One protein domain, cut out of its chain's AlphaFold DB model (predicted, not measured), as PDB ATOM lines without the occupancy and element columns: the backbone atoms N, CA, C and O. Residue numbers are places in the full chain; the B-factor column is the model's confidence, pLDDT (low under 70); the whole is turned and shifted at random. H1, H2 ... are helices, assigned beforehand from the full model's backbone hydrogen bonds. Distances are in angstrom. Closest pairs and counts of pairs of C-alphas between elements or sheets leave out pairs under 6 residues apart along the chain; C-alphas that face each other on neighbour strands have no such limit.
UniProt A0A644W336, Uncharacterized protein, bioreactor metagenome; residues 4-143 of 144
ATOM      1  N   TRP A   4     145.385 103.497 221.639       83.56
ATOM      2  CA  TRP A   4     144.985 103.055 220.304       83.56
ATOM      3  C   TRP A   4     145.417 101.629 219.956       83.56
ATOM      4  O   TRP A   4     144.681 100.913 219.287       83.56
ATOM      5  N   VAL A   5     146.587 101.197 220.433       83.38
ATOM      6  CA  VAL A   5     147.067  99.833 220.182       83.38
ATOM      7  C   VAL A   5     146.257  98.845 221.011       83.38
ATOM      8  O   VAL A   5     145.822  97.842 220.466       83.38
ATOM      9  N   GLY A   6     145.983  99.162 222.283       81.06
ATOM     10  CA  GLY A   6     145.105  98.346 223.132       81.06
ATOM     11  C   GLY A   6     143.685  98.251 222.571       81.06
ATOM     12  O   GLY A   6     143.079  97.185 222.567       81.06
ATOM     13  N   MET A   7     143.174  99.362 222.042       85.56
ATOM     14  CA  MET A   7     141.882  99.429 221.369       85.56
ATOM     15  C   MET A   7     141.818  98.489 220.152       85.56
ATOM     16  O   MET A   7     140.896  97.682 220.036       85.56
ATOM     17  N   ALA A   8     142.811  98.573 219.262       86.94
ATOM     18  CA  ALA A   8     142.876  97.763 218.051       86.94
ATOM     19  C   ALA A   8     143.088  96.276 218.361       86.94
ATOM     20  O   ALA A   8     142.414  95.431 217.777       86.94
ATOM     21  N   THR A   9     143.969  95.940 219.309       85.62
ATOM     22  CA  THR A   9     144.184  94.544 219.710       85.62
ATOM     23  C   THR A   9     142.941  93.953 220.362       85.62
ATOM     24  O   THR A   9     142.604  92.813 220.057       85.62
ATOM     25  N   GLY A  10     142.221  94.720 221.189       83.00
ATOM     26  CA  GLY A  10     140.953  94.301 221.786       83.00
ATOM     27  C   GLY A  10     139.885  94.000 220.734       83.00
ATOM     28  O   GLY A  10     139.283  92.928 220.763       83.00
ATOM     29  N   LEU A  11     139.703  94.903 219.764       88.50
ATOM     30  CA  LEU A  11     138.782  94.694 218.644       88.50
ATOM     31  C   LEU A  11     139.161  93.438 217.844       88.50
ATOM     32  O   LEU A  11     138.342  92.536 217.692       88.50
ATOM     33  N   VAL A  12     140.393  93.385 217.328       87.81
ATOM     34  CA  VAL A  12     140.831  92.317 216.419       87.81
ATOM     35  C   VAL A  12     140.773  90.962 217.112       87.81
ATOM     36  O   VAL A  12     140.242  90.018 216.538       87.81
ATOM     37  N   THR A  13     141.234  90.871 218.362       86.38
ATOM     38  CA  THR A  13     141.183  89.619 219.130       86.38
ATOM     39  C   THR A  13     139.757  89.104 219.245       86.38
ATOM     40  O   THR A  13     139.523  87.928 218.992       86.38
ATOM     41  N   ASN A  14     138.793  89.964 219.582       86.88
ATOM     42  CA  ASN A  14     137.425  89.503 219.803       86.88
ATOM     43  C   ASN A  14     136.675  89.211 218.493       86.88
ATOM     44  O   ASN A  14     135.820  88.333 218.460       86.88
ATOM     45  N   LEU A  15     137.016  89.898 217.399       86.31
ATOM     46  CA  LEU A  15     136.503  89.557 216.070       86.31
ATOM     47  C   LEU A  15     137.043  88.206 215.593       86.31
ATOM     48  O   LEU A  15     136.269  87.369 215.140       86.31
ATOM     49  N   LEU A  16     138.349  87.966 215.748       87.00
ATOM     50  CA  LEU A  16     138.964  86.673 215.438       87.00
ATOM     51  C   LEU A  16     138.375  85.562 216.310       87.00
ATOM     52  O   LEU A  16     138.013  84.503 215.803       87.00
ATOM     53  N   TRP A  17     138.207  85.828 217.606       85.19
ATOM     54  CA  TRP A  17     137.542  84.905 218.519       85.19
ATOM     55  C   TRP A  17     136.089  84.649 218.114       85.19
ATOM     56  O   TRP A  17     135.616  83.522 218.189       85.19
ATOM     57  N   GLY A  18     135.401  85.663 217.590       82.56
ATOM     58  CA  GLY A  18     134.068  85.537 217.011       82.56
ATOM     59  C   GLY A  18     133.981  84.594 215.813       82.56
ATOM     60  O   GLY A  18     133.001  83.865 215.679       82.56
ATOM     61  N   VAL A  19     135.016  84.555 214.971       84.69
ATOM     62  CA  VAL A  19     135.093  83.611 213.843       84.69
ATOM     63  C   VAL A  19     135.320  82.177 214.332       84.69
ATOM     64  O   VAL A  19     134.776  81.243 213.753       84.69
ATOM     65  N   ILE A  20     136.096  81.997 215.404       86.38
ATOM     66  CA  ILE A  20     136.491  80.673 215.913       86.38
ATOM     67  C   ILE A  20     135.422  80.067 216.835       86.38
ATOM     68  O   ILE A  20     135.104  78.887 216.726       86.38
ATOM     69  N   SER A  21     134.893  80.855 217.769       77.25
ATOM     70  CA  SER A  21     134.029  80.389 218.865       77.25
ATOM     71  C   SER A  21     132.560  80.771 218.701       77.25
ATOM     72  O   SER A  21     131.720  80.301 219.466       77.25
ATOM     73  N   GLY A  22     132.234  81.604 217.711       79.44
ATOM     74  CA  GLY A  22     130.866  81.948 217.343       79.44
ATOM     75  C   GLY A  22     130.518  83.437 217.480       79.44
ATOM     76  O   GLY A  22     131.222  84.214 218.132       79.44
ATOM     77  N   PRO A  23     129.378  83.852 216.897       76.88
ATOM     78  CA  PRO A  23     129.025  85.258 216.680       76.88
ATOM     79  C   PRO A  23     128.829  86.067 217.969       76.88
ATOM     80  O   PRO A  23     128.931  87.294 217.947       76.88
ATOM     81  N   VAL A  24     128.606  85.398 219.105       77.44
ATOM     82  CA  VAL A  24     128.511  86.043 220.421       77.44
ATOM     83  C   VAL A  24     129.799  86.806 220.738       77.44
ATOM     84  O   VAL A  24     129.742  87.976 221.099       77.44
ATOM     85  N   ALA A  25     130.968  86.192 220.534       76.94
ATOM     86  CA  ALA A  25     132.250  86.838 220.812       76.94
ATOM     87  C   ALA A  25     132.516  88.045 219.893       76.94
ATOM     88  O   ALA A  25     132.977  89.086 220.368       76.94
ATOM     89  N   ALA A  26     132.125  87.963 218.615       82.31
ATOM     90  CA  ALA A  26     132.221  89.090 217.686       82.31
ATOM     91  C   ALA A  26     131.373  90.288 218.146       82.31
ATOM     92  O   ALA A  26     131.833  91.430 218.090       82.31
ATOM     93  N   ALA A  27     130.164  90.043 218.662       83.00
ATOM     94  CA  ALA A  27     129.287  91.098 219.169       83.00
ATOM     95  C   ALA A  27     129.878  91.838 220.385       83.00
ATOM     96  O   ALA A  27     129.558  93.002 220.621       83.00
ATOM     97  N   PHE A  28     130.783  91.197 221.132       83.38
ATOM     98  CA  PHE A  28     131.514  91.808 222.243       83.38
ATOM     99  C   PHE A  28     132.809  92.520 221.821       83.38
ATOM    100  O   PHE A  28     133.513  93.070 222.675       83.38
ATOM    101  N   ALA A  29     133.153  92.577 220.531       85.75
ATOM    102  CA  ALA A  29     134.333  93.307 220.058       85.75
ATOM    103  C   ALA A  29     134.375  94.791 220.475       85.75
ATOM    104  O   ALA A  29     135.440  95.235 220.916       85.75
ATOM    105  N   PRO A  30     133.261  95.553 220.465       85.06
ATOM    106  CA  PRO A  30     133.243  96.920 220.988       85.06
ATOM    107  C   PRO A  30     133.573  96.997 222.486       85.06
ATOM    108  O   PRO A  30     134.199  97.949 222.942       85.06
ATOM    109  N   VAL A  31     133.210  95.977 223.268       85.25
ATOM    110  CA  VAL A  31     133.542  95.922 224.697       85.25
ATOM    111  C   VAL A  31     135.046  95.729 224.889       85.25
ATOM    112  O   VAL A  31     135.669  96.474 225.643       85.25
ATOM    113  N   ALA A  32     135.650  94.786 224.162       85.88
ATOM    114  CA  ALA A  32     137.095  94.552 224.204       85.88
ATOM    115  C   ALA A  32     137.901  95.771 223.725       85.88
ATOM    116  O   ALA A  32     138.939  96.105 224.301       85.88
ATOM    117  N   MET A  33     137.384  96.482 222.722       87.38
ATOM    118  CA  MET A  33     137.924  97.754 222.254       87.38
ATOM    119  C   MET A  33     137.996  98.794 223.388       87.38
ATOM    120  O   MET A  33     139.047  99.397 223.618       87.38
ATOM    121  N   VAL A  34     136.895  98.982 224.121       87.00
ATOM    122  CA  VAL A  34     136.814  99.933 225.240       87.00
ATOM    123  C   VAL A  34     137.744  99.529 226.383       87.00
ATOM    124  O   VAL A  34     138.438 100.389 226.925       87.00
ATOM    125  N   ILE A  35     137.837  98.233 226.703       86.19
ATOM    126  CA  ILE A  35     138.791  97.716 227.701       86.19
ATOM    127  C   ILE A  35     140.212  98.135 227.338       86.19
ATOM    128  O   ILE A  35     140.907  98.739 228.153       86.19
ATOM    129  N   GLY A  36     140.637  97.844 226.107       84.12
ATOM    130  CA  GLY A  36     141.985  98.146 225.644       84.12
ATOM    131  C   GLY A  36     142.299  99.643 225.631       84.12
ATOM    132  O   GLY A  36     143.410 100.046 225.988       84.12
ATOM    133  N   LEU A  37     141.316 100.479 225.289       87.06
ATOM    134  CA  LEU A  37     141.456 101.933 225.300       87.06
ATOM    135  C   LEU A  37     141.603 102.483 226.726       87.06
ATOM    136  O   LEU A  37     142.545 103.230 227.007       87.06
ATOM    137  N   VAL A  38     140.715 102.089 227.642       85.50
ATOM    138  CA  VAL A  38     140.723 102.563 229.036       85.50
ATOM    139  C   VAL A  38     141.960 102.048 229.772       85.50
ATOM    140  O   VAL A  38     142.653 102.832 230.423       85.50
ATOM    141  N   ALA A  39     142.303 100.768 229.610       83.19
ATOM    142  CA  ALA A  39     143.508 100.182 230.192       83.19
ATOM    143  C   ALA A  39     144.779 100.843 229.642       83.19
ATOM    144  O   ALA A  39     145.678 101.198 230.406       83.19
ATOM    145  N   GLY A  40     144.846 101.096 228.331       82.88
ATOM    146  CA  GLY A  40     145.980 101.788 227.720       82.88
ATOM    147  C   GLY A  40     146.126 103.240 228.194       82.88
ATOM    148  O   GLY A  40     147.247 103.735 228.342       82.88
ATOM    149  N   PHE A  41     145.017 103.926 228.483       83.38
ATOM    150  CA  PHE A  41     145.045 105.275 229.051       83.38
ATOM    151  C   PHE A  41     145.463 105.273 230.529       83.38
ATOM    152  O   PHE A  41     146.302 106.082 230.930       83.38
ATOM    153  N   ALA A  42     144.962 104.320 231.320       82.12
ATOM    154  CA  ALA A  42     145.376 104.110 232.706       82.12
ATOM    155  C   ALA A  42     146.875 103.759 232.811       82.12
ATOM    156  O   ALA A  42     147.578 104.288 233.673       82.12
ATOM    157  N   ALA A  43     147.394 102.954 231.879       79.19
ATOM    158  CA  ALA A  43     148.820 102.653 231.759       79.19
ATOM    159  C   ALA A  43     149.656 103.883 231.402       79.19
ATOM    160  O   ALA A  43     150.693 104.110 232.022       79.19
ATOM    161  N   ARG A  44     149.194 104.734 230.477       77.44
ATOM    162  CA  ARG A  44     149.888 105.998 230.169       77.44
ATOM    163  C   ARG A  44     149.951 106.950 231.358       77.44
ATOM    164  O   ARG A  44     150.983 107.589 231.538       77.44
ATOM    165  N   LYS A  45     148.877 107.033 232.146       76.00
ATOM    166  CA  LYS A  45     148.807 107.845 233.372       76.00
ATOM    167  C   LYS A  45     149.593 107.257 234.549       76.00
ATOM    168  O   LYS A  45     149.685 107.895 235.590       76.00
ATOM    169  N   GLY A  46     150.136 106.050 234.401       72.81
ATOM    170  CA  GLY A  46     150.897 105.363 235.436       72.81
ATOM    171  C   GLY A  46     150.087 104.888 236.634       72.81
ATOM    172  O   GLY A  46     150.642 104.672 237.709       72.81
ATOM    173  N   LEU A  47     148.785 104.649 236.451       73.81
ATOM    174  CA  LEU A  47     147.943 104.053 237.494       73.81
ATOM    175  C   LEU A  47     148.433 102.649 237.877       73.81
ATOM    176  O   LEU A  47     148.387 102.268 239.038       73.81
ATOM    177  N   PHE A  48     149.003 101.899 236.938       77.25
ATOM    178  CA  PHE A  48     149.563 100.573 237.210       77.25
ATOM    179  C   PHE A  48     150.929 100.603 237.922       77.25
ATOM    180  O   PHE A  48     151.541  99.553 238.095       77.25
ATOM    181  N   ARG A  49     151.431 101.763 238.372       73.44
ATOM    182  CA  ARG A  49     152.669 101.825 239.174       73.44
ATOM    183  C   ARG A  49     152.456 101.396 240.619       73.44
ATOM    184  O   ARG A  49     153.393 100.912 241.242       73.44
ATOM    185  N   THR A  50     151.242 101.519 241.151       77.94
ATOM    186  CA  THR A  50     150.898 101.127 242.528       77.94
ATOM    187  C   THR A  50     149.768 100.101 242.531       77.94
ATOM    188  O   THR A  50     149.004 100.007 241.571       77.94
ATOM    189  N   LEU A  51     149.656  99.306 243.599       76.19
ATOM    190  CA  LEU A  51     148.544  98.357 243.754       76.19
ATOM    191  C   LEU A  51     147.198  99.099 243.813       76.19
ATOM    192  O   LEU A  51     146.247  98.713 243.141       76.19
ATOM    193  N   ALA A  52     147.142 100.220 244.540       77.00
ATOM    194  CA  ALA A  52     145.945 101.055 244.631       77.00
ATOM    195  C   ALA A  52     145.522 101.623 243.267       77.00
ATOM    196  O   ALA A  52     144.343 101.599 242.925       77.00
ATOM    197  N   GLY A  53     146.471 102.085 242.446       79.81
ATOM    198  CA  GLY A  53     146.153 102.593 241.116       79.81
ATOM    199  C   GLY A  53     145.705 101.496 240.139       79.81
ATOM    200  O   GLY A  53     144.839 101.758 239.306       79.81
ATOM    201  N   ALA A  54     146.198 100.257 240.281       78.00
ATOM    202  CA  ALA A  54     145.707  99.106 239.519       78.00
ATOM    203  C   ALA A  54     144.262  98.733 239.899       78.00
ATOM    204  O   ALA A  54     143.453  98.442 239.017       78.00
ATOM    205  N   VAL A  55     143.906  98.817 241.187       80.00
ATOM    206  CA  VAL A  55     142.519  98.644 241.654       80.00
ATOM    207  C   VAL A  55     141.615  99.733 241.072       80.00
ATOM    208  O   VAL A  55     140.572  99.419 240.505       80.00
ATOM    209  N   VAL A  56     142.031 101.003 241.134       83.38
ATOM    210  CA  VAL A  56     141.275 102.123 240.542       83.38
ATOM    211  C   VAL A  56     141.104 101.933 239.033       83.38
ATOM    212  O   VAL A  56     140.010 102.134 238.512       83.38
ATOM    213  N   ALA A  57     142.149 101.491 238.327       83.12
ATOM    214  CA  ALA A  57     142.056 101.172 236.906       83.12
ATOM    215  C   ALA A  57     141.029 100.057 236.644       83.12
ATOM    216  O   ALA A  57     140.185 100.216 235.766       83.12
ATOM    217  N   GLY A  58     141.040  98.981 237.438       81.44
ATOM    218  CA  GLY A  58     140.062  97.893 237.344       81.44
ATOM    219  C   GLY A  58     138.621  98.355 237.573       81.44
ATOM    220  O   GLY A  58     137.730  97.983 236.808       81.44
ATOM    221  N   VAL A  59     138.390  99.226 238.560       84.06
ATOM    222  CA  VAL A  59     137.069  99.823 238.828       84.06
ATOM    223  C   VAL A  59     136.601 100.661 237.637       84.06
ATOM    224  O   VAL A  59     135.486 100.476 237.152       84.06
ATOM    225  N   VAL A  60     137.458 101.548 237.122       86.94
ATOM    226  CA  VAL A  60     137.124 102.413 235.979       86.94
ATOM    227  C   VAL A  60     136.828 101.575 234.736       86.94
ATOM    228  O   VAL A  60     135.809 101.791 234.083       86.94
ATOM    229  N   ILE A  61     137.663 100.576 234.433       85.50
ATOM    230  CA  ILE A  61     137.439  99.651 233.314       85.50
ATOM    231  C   ILE A  61     136.094  98.940 233.476       85.50
ATOM    232  O   ILE A  61     135.317  98.904 232.528       85.50
ATOM    233  N   THR A  62     135.787  98.430 234.672       82.12
ATOM    234  CA  THR A  62     134.511  97.752 234.951       82.12
ATOM    235  C   THR A  62     133.321  98.663 234.677       82.12
ATOM    236  O   THR A  62     132.337  98.219 234.091       82.12
ATOM    237  N   LEU A  63     133.413  99.942 235.040       85.69
ATOM    238  CA  LEU A  63     132.332 100.911 234.875       85.69
ATOM    239  C   LEU A  63     132.037 101.183 233.389       85.69
ATOM    240  O   LEU A  63     130.891 101.062 232.953       85.69
ATOM    241  N   PHE A  64     133.075 101.442 232.587       86.50
ATOM    242  CA  PHE A  64     132.932 101.631 231.137       86.50
ATOM    243  C   PHE A  64     132.488 100.354 230.417       86.50
ATOM    244  O   PHE A  64     131.609 100.398 229.556       86.50
ATOM    245  N   VAL A  65     133.054  99.206 230.789       84.19
ATOM    246  CA  VAL A  65     132.663  97.902 230.242       84.19
ATOM    247  C   VAL A  65     131.206  97.610 230.529       84.19
ATOM    248  O   VAL A  65     130.497  97.199 229.623       84.19
ATOM    249  N   THR A  66     130.743  97.832 231.757       80.81
ATOM    250  CA  THR A  66     129.353  97.562 232.137       80.81
ATOM    251  C   THR A  66     128.400  98.440 231.335       80.81
ATOM    252  O   THR A  66     127.405  97.930 230.825       80.81
ATOM    253  N   LEU A  67     128.731  99.717 231.126       83.94
ATOM    254  CA  LEU A  67     127.903 100.639 230.347       83.94
ATOM    255  C   LEU A  67     127.723 100.195 228.886       83.94
ATOM    256  O   LEU A  67     126.638 100.338 228.333       83.94
ATOM    257  N   VAL A  68     128.761  99.623 228.268       84.81
ATOM    258  CA  VAL A  68     128.717  99.172 226.863       84.81
ATOM    259  C   VAL A  68     128.210  97.735 226.742       84.81
ATOM    260  O   VAL A  68     127.420  97.418 225.858       84.81
ATOM    261  N   ALA A  69     128.634  96.850 227.642       81.38
ATOM    262  CA  ALA A  69     128.278  95.441 227.613       81.38
ATOM    263  C   ALA A  69     126.815  95.213 227.987       81.38
ATOM    264  O   ALA A  69     126.196  94.340 227.395       81.38
ATOM    265  N   THR A  70     126.254  95.967 228.939       81.38
ATOM    266  CA  THR A  70     124.861  95.786 229.386       81.38
ATOM    267  C   THR A  70     123.855  95.907 228.240       81.38
ATOM    268  O   THR A  70     123.142  94.930 228.028       81.38
ATOM    269  N   PRO A  71     123.817  96.999 227.445       78.38
ATOM    270  CA  PRO A  71     122.860  97.110 226.346       78.38
ATOM    271  C   PRO A  71     123.076  96.031 225.280       78.38
ATOM    272  O   PRO A  71     122.108  95.442 224.809       78.38
ATOM    273  N   ILE A  72     124.325  95.700 224.933       82.44
ATOM    274  CA  ILE A  72     124.607  94.611 223.984       82.44
ATOM    275  C   ILE A  72     124.032  93.293 224.516       82.44
ATOM    276  O   ILE A  72     123.327  92.583 223.806       82.44
ATOM    277  N   ARG A  73     124.273  92.989 225.793       78.19
ATOM    278  CA  ARG A  73     123.817  91.758 226.440       78.19
ATOM    279  C   ARG A  73     122.293  91.674 226.501       78.19
ATOM    280  O   ARG A  73     121.734  90.620 226.215       78.19
ATOM    281  N   THR A  74     121.619  92.768 226.851       75.69
ATOM    282  CA  THR A  74     120.159  92.796 226.991       75.69
ATOM    283  C   THR A  74     119.446  92.793 225.643       75.69
ATOM    284  O   THR A  74     118.480  92.055 225.488       75.69
ATOM    285  N   TYR A  75     119.917  93.573 224.663       77.56
ATOM    286  CA  TYR A  75     119.235  93.719 223.374       77.56
ATOM    287  C   TYR A  75     119.576  92.615 222.369       77.56
ATOM    288  O   TYR A  75     118.675  92.159 221.672       77.56
ATOM    289  N   LEU A  76     120.837  92.168 222.275       79.12
ATOM    290  CA  LEU A  76     121.222  91.137 221.296       79.12
ATOM    291  C   LEU A  76     121.034  89.712 221.820       79.12
ATOM    292  O   LEU A  76     120.829  88.799 221.026       79.12
ATOM    293  N   PHE A  77     121.128  89.507 223.133       77.62
ATOM    294  CA  PHE A  77     121.211  88.166 223.721       77.62
ATOM    295  C   PHE A  77     120.176  87.908 224.819       77.62
ATOM    296  O   PHE A  77     120.263  86.908 225.530       77.62
ATOM    297  N   GLY A  78     119.210  88.815 225.004       68.56
ATOM    298  CA  GLY A  78     118.147  88.655 226.001       68.56
ATOM    299  C   GLY A  78     118.654  88.548 227.445       68.56
ATOM    300  O   GLY A  78     117.958  88.016 228.303       68.56
ATOM    301  N   GLY A  79     119.875  89.021 227.719       64.50
ATOM    302  CA  GLY A  79     120.512  88.959 229.034       64.50
ATOM    303  C   GLY A  79     121.341  87.700 229.310       64.50
ATOM    304  O   GLY A  79     121.969  87.639 230.363       64.50
ATOM    305  N   VAL A  80     121.418  86.731 228.388       65.56
ATOM    306  CA  VAL A  80     122.178  85.483 228.580       65.56
ATOM    307  C   VAL A  80     123.242  85.348 227.495       65.56
ATOM    308  O   VAL A  80     122.939  85.061 226.344       65.56
ATOM    309  N   THR A  81     124.511  85.542 227.859       66.50
ATOM    310  CA  THR A  81     125.638  85.511 226.903       66.50
ATOM    311  C   THR A  81     126.623  84.376 227.119       66.50
ATOM    312  O   THR A  81     127.659  84.325 226.463       66.50
ATOM    313  N   GLY A  82     126.308  83.455 228.032       64.25
ATOM    314  CA  GLY A  82     127.197  82.348 228.377       64.25
ATOM    315  C   GLY A  82     128.452  82.792 229.132       64.25
ATOM    316  O   GLY A  82     129.416  82.036 229.212       64.25
ATOM    317  N   SER A  83     128.472  84.005 229.699       71.19
ATOM    318  CA  SER A  83     129.536  84.378 230.632       71.19
ATOM    319  C   SER A  83     129.355  83.623 231.953       71.19
ATOM    320  O   SER A  83     128.228  83.309 232.338       71.19
ATOM    321  N   GLY A  84     130.443  83.357 232.685       66.25
ATOM    322  CA  GLY A  84     130.362  82.665 233.983       66.25
ATOM    323  C   GLY A  84     129.415  83.351 234.980       66.25
ATOM    324  O   GLY A  84     128.751  82.682 235.768       66.25
ATOM    325  N   ALA A  85     129.277  84.677 234.884       69.50
ATOM    326  CA  ALA A  85     128.309  85.446 235.659       69.50
ATOM    327  C   ALA A  85     126.853  85.176 235.238       69.50
ATOM    328  O   ALA A  85     125.989  85.051 236.102       69.50
ATOM    329  N   ASP A  86     126.579  85.043 233.936       71.00
ATOM    330  CA  ASP A  86     125.230  84.745 233.438       71.00
ATOM    331  C   ASP A  86     124.801  83.326 233.840       71.00
ATOM    332  O   ASP A  86     123.652  83.119 234.215       71.00
ATOM    333  N   PHE A  87     125.726  82.356 233.827       68.50
ATOM    334  CA  PHE A  87     125.470  80.999 234.330       68.50
ATOM    335  C   PHE A  87     125.111  80.998 235.816       68.50
ATOM    336  O   PHE A  87     124.164  80.326 236.222       68.50
ATOM    337  N   PHE A  88     125.833  81.784 236.619       68.88
ATOM    338  CA  PHE A  88     125.547  81.930 238.042       68.88
ATOM    339  C   PHE A  88     124.166  82.560 238.271       68.88
ATOM    340  O   PHE A  88     123.384  82.071 239.086       68.88
ATOM    341  N   VAL A  89     123.819  83.592 237.494       71.06
ATOM    342  CA  VAL A  89     122.494  84.229 237.547       71.06
ATOM    343  C   VAL A  89     121.393  83.268 237.131       71.06
ATOM    344  O   VAL A  89     120.391  83.167 237.831       71.06
ATOM    345  N   ALA A  90     121.564  82.554 236.020       70.75
ATOM    346  CA  ALA A  90     120.573  81.622 235.495       70.75
ATOM    347  C   ALA A  90     120.308  80.467 236.472       70.75
ATOM    348  O   ALA A  90     119.151  80.169 236.766       70.75
ATOM    349  N   TYR A  91     121.369  79.880 237.039       71.50
ATOM    350  CA  TYR A  91     121.259  78.832 238.055       71.50
ATOM    351  C   TYR A  91     120.461  79.307 239.274       71.50
ATOM    352  O   TYR A  91     119.562  78.621 239.743       71.50
ATOM    353  N   LEU A  92     120.734  80.516 239.763       66.00
ATOM    354  CA  LEU A  92     120.099  81.034 240.972       66.00
ATOM    355  C   LEU A  92     118.693  81.596 240.712       66.00
ATOM    356  O   LEU A  92     117.827  81.515 241.582       66.00
ATOM    357  N   THR A  93     118.422  82.077 239.496       67.38
ATOM    358  CA  THR A  93     117.067  82.426 239.037       67.38
ATOM    359  C   THR A  93     116.162  81.196 239.029       67.38
ATOM    360  O   THR A  93     115.000  81.300 239.416       67.38
ATOM    361  N   ALA A  94     116.698  80.020 238.686       70.38
ATOM    362  CA  ALA A  94     115.968  78.758 238.784       70.38
ATOM    363  C   ALA A  94     115.650  78.344 240.239       70.38
ATOM    364  O   ALA A  94     114.746  77.539 240.453       70.38
ATOM    365  N   VAL A  95     116.350  78.902 241.237       71.75
ATOM    366  CA  VAL A  95     116.221  78.545 242.665       71.75
ATOM    367  C   VAL A  95     115.368  79.557 243.471       71.75
ATOM    368  O   VAL A  95     114.878  79.207 244.544       71.75
ATOM    369  N   GLY A  96     115.082  80.771 242.960       67.19
ATOM    370  CA  GLY A  96     113.979  81.637 243.444       67.19
ATOM    371  C   GLY A  96     114.294  83.120 243.747       67.19
ATOM    372  O   GLY A  96     115.436  83.571 243.736       67.19
ATOM    373  N   GLN A  97     113.250  83.916 244.050       59.41
ATOM    374  CA  GLN A  97     113.288  85.397 244.024       59.41
ATOM    375  C   GLN A  97     114.103  86.100 245.126       59.41
ATOM    376  O   GLN A  97     114.695  87.143 244.856       59.41
ATOM    377  N   LYS A  98     114.200  85.552 246.349       60.59
ATOM    378  CA  LYS A  98     115.086  86.124 247.393       60.59
ATOM    379  C   LYS A  98     116.569  85.966 247.044       60.59
ATOM    380  O   LYS A  98     117.408  86.708 247.543       60.59
ATOM    381  N   LEU A  99     116.883  85.019 246.161       61.81
ATOM    382  CA  LEU A  99     118.232  84.770 245.681       61.81
ATOM    383  C   LEU A  99     118.650  85.823 244.651       61.81
ATOM    384  O   LEU A  99     119.797  86.241 244.671       61.81
ATOM    385  N   LEU A 100     117.722  86.332 243.830       61.59
ATOM    386  CA  LEU A 100     118.006  87.312 242.770       61.59
ATOM    387  C   LEU A 100     118.679  88.600 243.273       61.59
ATOM    388  O   LEU A 100     119.594  89.100 242.622       61.59
ATOM    389  N   GLN A 101     118.281  89.120 244.441       65.00
ATOM    390  CA  GLN A 101     118.949  90.283 245.042       65.00
ATOM    391  C   GLN A 101     120.381  89.956 245.485       65.00
ATOM    392  O   GLN A 101     121.305  90.714 245.189       65.00
ATOM    393  N   SER A 102     120.583  88.807 246.136       62.88
ATOM    394  CA  SER A 102     121.914  88.337 246.540       62.88
ATOM    395  C   SER A 102     122.812  88.067 245.333       62.88
ATOM    396  O   SER A 102     123.985  88.418 245.348       62.88
ATOM    397  N   VAL A 103     122.247  87.522 244.259       65.19
ATOM    398  CA  VAL A 103     122.923  87.219 242.994       65.19
ATOM    399  C   VAL A 103     123.367  88.477 242.280       65.19
ATOM    400  O   VAL A 103     124.502  88.530 241.826       65.19
ATOM    401  N   ALA A 104     122.497  89.483 242.161       69.69
ATOM    402  CA  ALA A 104     122.854  90.741 241.515       69.69
ATOM    403  C   ALA A 104     124.074  91.367 242.207       69.69
ATOM    404  O   ALA A 104     125.032  91.766 241.544       69.69
ATOM    405  N   LEU A 105     124.086  91.342 243.544       71.00
ATOM    406  CA  LEU A 105     125.251  91.696 244.349       71.00
ATOM    407  C   LEU A 105     126.453  90.803 244.026       71.00
ATOM    408  O   LEU A 105     127.514  91.333 243.708       71.00
ATOM    409  N   THR A 106     126.311  89.475 244.050       71.38
ATOM    410  CA  THR A 106     127.418  88.555 243.743       71.38
ATOM    411  C   THR A 106     127.983  88.783 242.347       71.38
ATOM    412  O   THR A 106     129.187  88.806 242.194       71.38
ATOM    413  N   VAL A 107     127.161  89.027 241.333       73.12
ATOM    414  CA  VAL A 107     127.591  89.243 239.943       73.12
ATOM    415  C   VAL A 107     128.359  90.542 239.786       73.12
ATOM    416  O   VAL A 107     129.371  90.576 239.082       73.12
ATOM    417  N   ILE A 108     127.890  91.610 240.433       74.12
ATOM    418  CA  ILE A 108     128.602  92.888 240.472       74.12
ATOM    419  C   ILE A 108     129.948  92.689 241.174       74.12
ATOM    420  O   ILE A 108     130.979  93.082 240.631       74.12
ATOM    421  N   TRP A 109     129.956  92.011 242.325       77.81
ATOM    422  CA  TRP A 109     131.174  91.701 243.073       77.81
ATOM    423  C   TRP A 109     132.144  90.825 242.281       77.81
ATOM    424  O   TRP A 109     133.315  91.168 242.172       77.81
ATOM    425  N   THR A 110     131.680  89.735 241.677       79.06
ATOM    426  CA  THR A 110     132.496  88.814 240.882       79.06
ATOM    427  C   THR A 110     133.080  89.521 239.669       79.06
ATOM    428  O   THR A 110     134.270  89.377 239.414       79.06
ATOM    429  N   ASN A 111     132.296  90.334 238.949       79.88
ATOM    430  CA  ASN A 111     132.829  91.119 237.836       79.88
ATOM    431  C   ASN A 111     133.864  92.140 238.305       79.88
ATOM    432  O   ASN A 111     134.900  92.289 237.664       79.88
ATOM    433  N   LEU A 112     133.607  92.829 239.415       76.56
ATOM    434  CA  LEU A 112     134.546  93.803 239.951       76.56
ATOM    435  C   LEU A 112     135.866  93.136 240.368       76.56
ATOM    436  O   LEU A 112     136.939  93.598 239.983       76.56
ATOM    437  N   VAL A 113     135.785  92.029 241.107       80.88
ATOM    438  CA  VAL A 113     136.949  91.249 241.548       80.88
ATOM    439  C   VAL A 113     137.722  90.714 240.346       80.88
ATOM    440  O   VAL A 113     138.933  90.900 240.291       80.88
ATOM    441  N   ASP A 114     137.043  90.139 239.352       81.75
ATOM    442  CA  ASP A 114     137.653  89.651 238.110       81.75
ATOM    443  C   ASP A 114     138.487  90.739 237.411       81.75
ATOM    444  O   ASP A 114     139.655  90.520 237.085       81.75
ATOM    445  N   LYS A 115     137.950  91.959 237.263       80.88
ATOM    446  CA  LYS A 115     138.662  93.055 236.579       80.88
ATOM    447  C   LYS A 115     139.811  93.609 237.416       80.88
ATOM    448  O   LYS A 115     140.836  93.994 236.850       80.88
ATOM    449  N   ILE A 116     139.678  93.633 238.743       80.19
ATOM    450  CA  ILE A 116     140.780  93.993 239.647       80.19
ATOM    451  C   ILE A 116     141.907  92.963 239.529       80.19
ATOM    452  O   ILE A 116     143.059  93.347 239.326       80.19
ATOM    453  N   VAL A 117     141.589  91.669 239.596       84.38
ATOM    454  CA  VAL A 117     142.570  90.585 239.460       84.38
ATOM    455  C   VAL A 117     143.252  90.651 238.095       84.38
ATOM    456  O   VAL A 117     144.479  90.630 238.039       84.38
ATOM    457  N   ALA A 118     142.501  90.842 237.007       83.50
ATOM    458  CA  ALA A 118     143.066  91.011 235.669       83.50
ATOM    459  C   ALA A 118     144.054  92.193 235.597       83.50
ATOM    460  O   ALA A 118     145.133  92.070 235.014       83.50
ATOM    461  N   CYS A 119     143.732  93.320 236.238       80.25
ATOM    462  CA  CYS A 119     144.618  94.485 236.314       80.25
ATOM    463  C   CYS A 119     145.891  94.212 237.128       80.25
ATOM    464  O   CYS A 119     146.975  94.638 236.725       80.25
ATOM    465  N   LEU A 120     145.782  93.491 238.246       80.62
ATOM    466  CA  LEU A 120     146.928  93.098 239.072       80.62
ATOM    467  C   LEU A 120     147.842  92.107 238.345       80.62
ATOM    468  O   LEU A 120     149.063  92.252 238.384       80.62
ATOM    469  N   VAL A 121     147.268  91.138 237.631       83.56
ATOM    470  CA  VAL A 121     148.026  90.198 236.795       83.56
ATOM    471  C   VAL A 121     148.752  90.953 235.684       83.56
ATOM    472  O   VAL A 121     149.955  90.770 235.508       83.56
ATOM    473  N   ALA A 122     148.071  91.869 234.987       80.62
ATOM    474  CA  ALA A 122     148.700  92.707 233.968       80.62
ATOM    475  C   ALA A 122     149.865  93.534 234.544       80.62
ATOM    476  O   ALA A 122     150.940  93.596 233.945       80.62
ATOM    477  N   GLN A 123     149.690  94.117 235.733       77.62
ATOM    478  CA  GLN A 123     150.750  94.834 236.445       77.62
ATOM    479  C   GLN A 123     151.940  93.923 236.781       77.62
ATOM    480  O   GLN A 123     153.088  94.310 236.555       77.62
ATOM    481  N   ALA A 124     151.693  92.719 237.305       81.06
ATOM    482  CA  ALA A 124     152.737  91.760 237.655       81.06
ATOM    483  C   ALA A 124     153.551  91.333 236.425       81.06
ATOM    484  O   ALA A 124     154.782  91.368 236.465       81.06
ATOM    485  N   VAL A 125     152.878  91.029 235.310       81.69
ATOM    486  CA  VAL A 125     153.525  90.684 234.036       81.69
ATOM    487  C   VAL A 125     154.425  91.824 233.560       81.69
ATOM    488  O   VAL A 125     155.588  91.598 233.233       81.69
ATOM    489  N   VAL A 126     153.943  93.073 233.585       74.31
ATOM    490  CA  VAL A 126     154.755  94.222 233.154       74.31
ATOM    491  C   VAL A 126     155.950  94.467 234.082       74.31
ATOM    492  O   VAL A 126     157.030  94.860 233.625       74.31
ATOM    493  N   ARG A 127     155.801  94.215 235.387       70.88
ATOM    494  CA  ARG A 127     156.898  94.323 236.359       70.88
ATOM    495  C   ARG A 127     157.985  93.271 236.162       70.88
ATOM    496  O   ARG A 127     159.149  93.591 236.371       70.88
ATOM    497  N   GLN A 128     157.621  92.074 235.714       77.94
ATOM    498  CA  GLN A 128     158.554  90.972 235.469       77.94
ATOM    499  C   GLN A 128     159.225  91.018 234.084       77.94
ATOM    500  O   GLN A 128     160.128  90.229 233.817       77.94
ATOM    501  N   LEU A 129     158.834  91.946 233.197       72.75
ATOM    502  CA  LEU A 129     159.459  92.077 231.877       72.75
ATOM    503  C   LEU A 129     160.952  92.462 231.981       72.75
ATOM    504  O   LEU A 129     161.267  93.494 232.584       72.75
ATOM    505  N   PRO A 130     161.864  91.713 231.323       67.81
ATOM    506  CA  PRO A 130     163.290  92.022 231.297       67.81
ATOM    507  C   PRO A 130     163.561  93.430 230.757       67.81
ATOM    508  O   PRO A 130     162.951  93.861 229.774       67.81
ATOM    509  N   GLY A 131     164.544  94.128 231.334       61.38
ATOM    510  CA  GLY A 131     164.926  95.489 230.926       61.38
ATOM    511  C   GLY A 131     165.222  95.639 229.424       61.38
ATOM    512  O   GLY A 131     164.956  96.690 228.848       61.38
ATOM    513  N   ARG A 132     165.669  94.558 228.769       59.59
ATOM    514  CA  ARG A 132     165.953  94.486 227.326       59.59
ATOM    515  C   ARG A 132     164.707  94.568 226.435       59.59
ATOM    516  O   ARG A 132     164.799  95.031 225.306       59.59
ATOM    517  N   ILE A 133     163.550  94.124 226.932       63.19
ATOM    518  CA  ILE A 133     162.256  94.281 226.249       63.19
ATOM    519  C   ILE A 133     161.659  95.651 226.592       63.19
ATOM    520  O   ILE A 133     161.067  96.300 225.736       63.19
ATOM    521  N   ARG A 134     161.876  96.152 227.814       59.16
ATOM    522  CA  ARG A 134     161.442  97.503 228.214       59.16
ATOM    523  C   ARG A 134     162.103  98.612 227.393       59.16
ATOM    524  O   ARG A 134     161.430  99.587 227.081       59.16
ATOM    525  N   SER A 135     163.370  98.462 227.003       56.91
ATOM    526  CA  SER A 135     164.073  99.444 226.163       56.91
ATOM    527  C   SER A 135     163.546  99.520 224.724       56.91
ATOM    528  O   SER A 135     163.690 100.559 224.087       56.91
ATOM    529  N   LEU A 136     162.876  98.471 224.230       63.50
ATOM    530  CA  LEU A 136     162.167  98.485 222.941       63.50
ATOM    531  C   LEU A 136     160.835  99.251 223.011       63.50
ATOM    532  O   LEU A 136     160.250  99.582 221.980       63.50
ATOM    533  N   PHE A 137     160.350  99.562 224.217       66.25
ATOM    534  CA  PHE A 137     159.072 100.231 224.439       66.25
ATOM    535  C   PHE A 137     159.257 101.508 225.276       66.25
ATOM    536  O   PHE A 137     159.086 101.469 226.494       66.25
ATOM    537  N   PRO A 138     159.476 102.679 224.642       56.84
ATOM    538  CA  PRO A 138     159.706 103.967 225.320       56.84
ATOM    539  C   PRO A 138     158.618 104.399 226.326       56.84
ATOM    540  O   PRO A 138     158.837 105.293 227.132       56.84
ATOM    541  N   GLY A 139     157.434 103.772 226.299       56.62
ATOM    542  CA  GLY A 139     156.337 104.015 227.249       56.62
ATOM    543  C   GLY A 139     156.280 103.065 228.454       56.62
ATOM    544  O   GLY A 139     155.383 103.212 229.278       56.62
ATOM    545  N   ALA A 140     157.189 102.088 228.567       54.50
ATOM    546  CA  ALA A 140     157.208 101.122 229.671       54.50
ATOM    547  C   ALA A 140     157.552 101.766 231.029       54.50
ATOM    548  O   ALA A 140     157.151 101.247 232.069       54.50
ATOM    549  N   GLY A 141     158.232 102.920 231.026       54.97
ATOM    550  CA  GLY A 141     158.591 103.664 232.240       54.97
ATOM    551  C   GLY A 141     157.396 104.205 233.031       54.97
ATOM    552  O   GLY A 141     157.510 104.402 234.235       54.97
ATOM    553  N   ASN A 142     156.230 104.380 232.398       54.09
ATOM    554  CA  ASN A 142     155.029 104.853 233.095       54.09
ATOM    555  C   ASN A 142     154.305 103.732 233.850       54.09
ATOM    556  O   ASN A 142     153.449 104.026 234.668       54.09
ATOM    557  N   VAL A 143     154.624 102.465 233.586       52.62
ATOM    558  CA  VAL A 143     153.997 101.293 234.225       52.62
ATOM    559  C   VAL A 143     154.936 100.658 235.265       52.62
ATOM    560  O   VAL A 143     154.482  99.917 236.135       52.62
TER     561      VAL A 143
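Overview. This is residues 4 to 143 of the 144 residues of an uncharacterized protein of bioreactor metagenome (UniProt A0A644W336). Three helices, H1, H3 and H4, lie side by side with H3 between the other two, and the long helix H6 crosses the first half of H4 at a steep angle. H5 folds back beside the first part of H6 as a hairpin, little H2 makes the turn between H1 and H3, and H7 lies beyond the last residue of H6. The printed part has 140 residues, with seven named helices, H1 to H7 in chain order, and no named strand: all helix. It is only just compact, close to loose, with a radius of gyration of the C-alphas of 17.0 A, and elongated, spanning 55 by 34 by 21 A.

Arrangement. Look first at H6, residues 97 to 128, the longest helix. With its residues 111 to 123 alone it touches residues 51 to 62 of H4, residues 51 to 77; their closest C-alphas, Gly 58 and Ile 116, are 4.6 A apart. The two run opposite ways at a steep tilt of 51 degrees. H5, residues 84 to 93, touches residues 99 to 111 of H6, closest at the C-alphas of Ala 85 and Val 107, 5.8 A apart; this helical hairpin has a shallow tilt of 12 degrees. From H4 go to H3, residues 29 to 44: they form a helical hairpin at a shallow tilt of 15 degrees, with residues 57 to 69 alone of H4 touching H3. Their closest C-alphas, Val 31 and Val 65, are 6.0 A apart. H3 also touches H1, residues 4 to 21, opposite ways at a shallow tilt of 30 degrees, with the C-alphas of Gly 6 and Gly 36 closest at 4.0 A. Residues 14 to 19 alone of H1 touch H2, residues 23 to 27, where the C-alphas of Gly 18 and Ala 26 are closest at 4.1 A. H7, residues 131 to 134, touches no helix. Every O i to N i+4 pair is within hydrogen-bond range in H1, H2, H3 and H5, against 21 of 23 in H4 and 26 of 28 in H6; H7 is too short for such a pair.

Along the chain. Find C-alpha 97 at (113.288, 85.397, 244.024); from there H6 runs 46.4 A to C-alpha 128 at (158.554, 90.972, 235.469). H4 is 35.4 A long, with a kink of 33 degrees near residue 68. H1, 25.2 A, begins at C-alpha 4, (144.985, 103.055, 220.304). H3 is 22.5 A and H5 14.2 A long; H2 and H7 measure 6.4 A and 4.9 A.

Size, cuts and confidence. The farthest C-alphas, Gln 97 and Arg 132, are 56.0 A apart. The printed part has no cut and no long link. Its mean pLDDT is 76.2; look for values under 70 at, among others, residues 96 to 104 and 130 to 143.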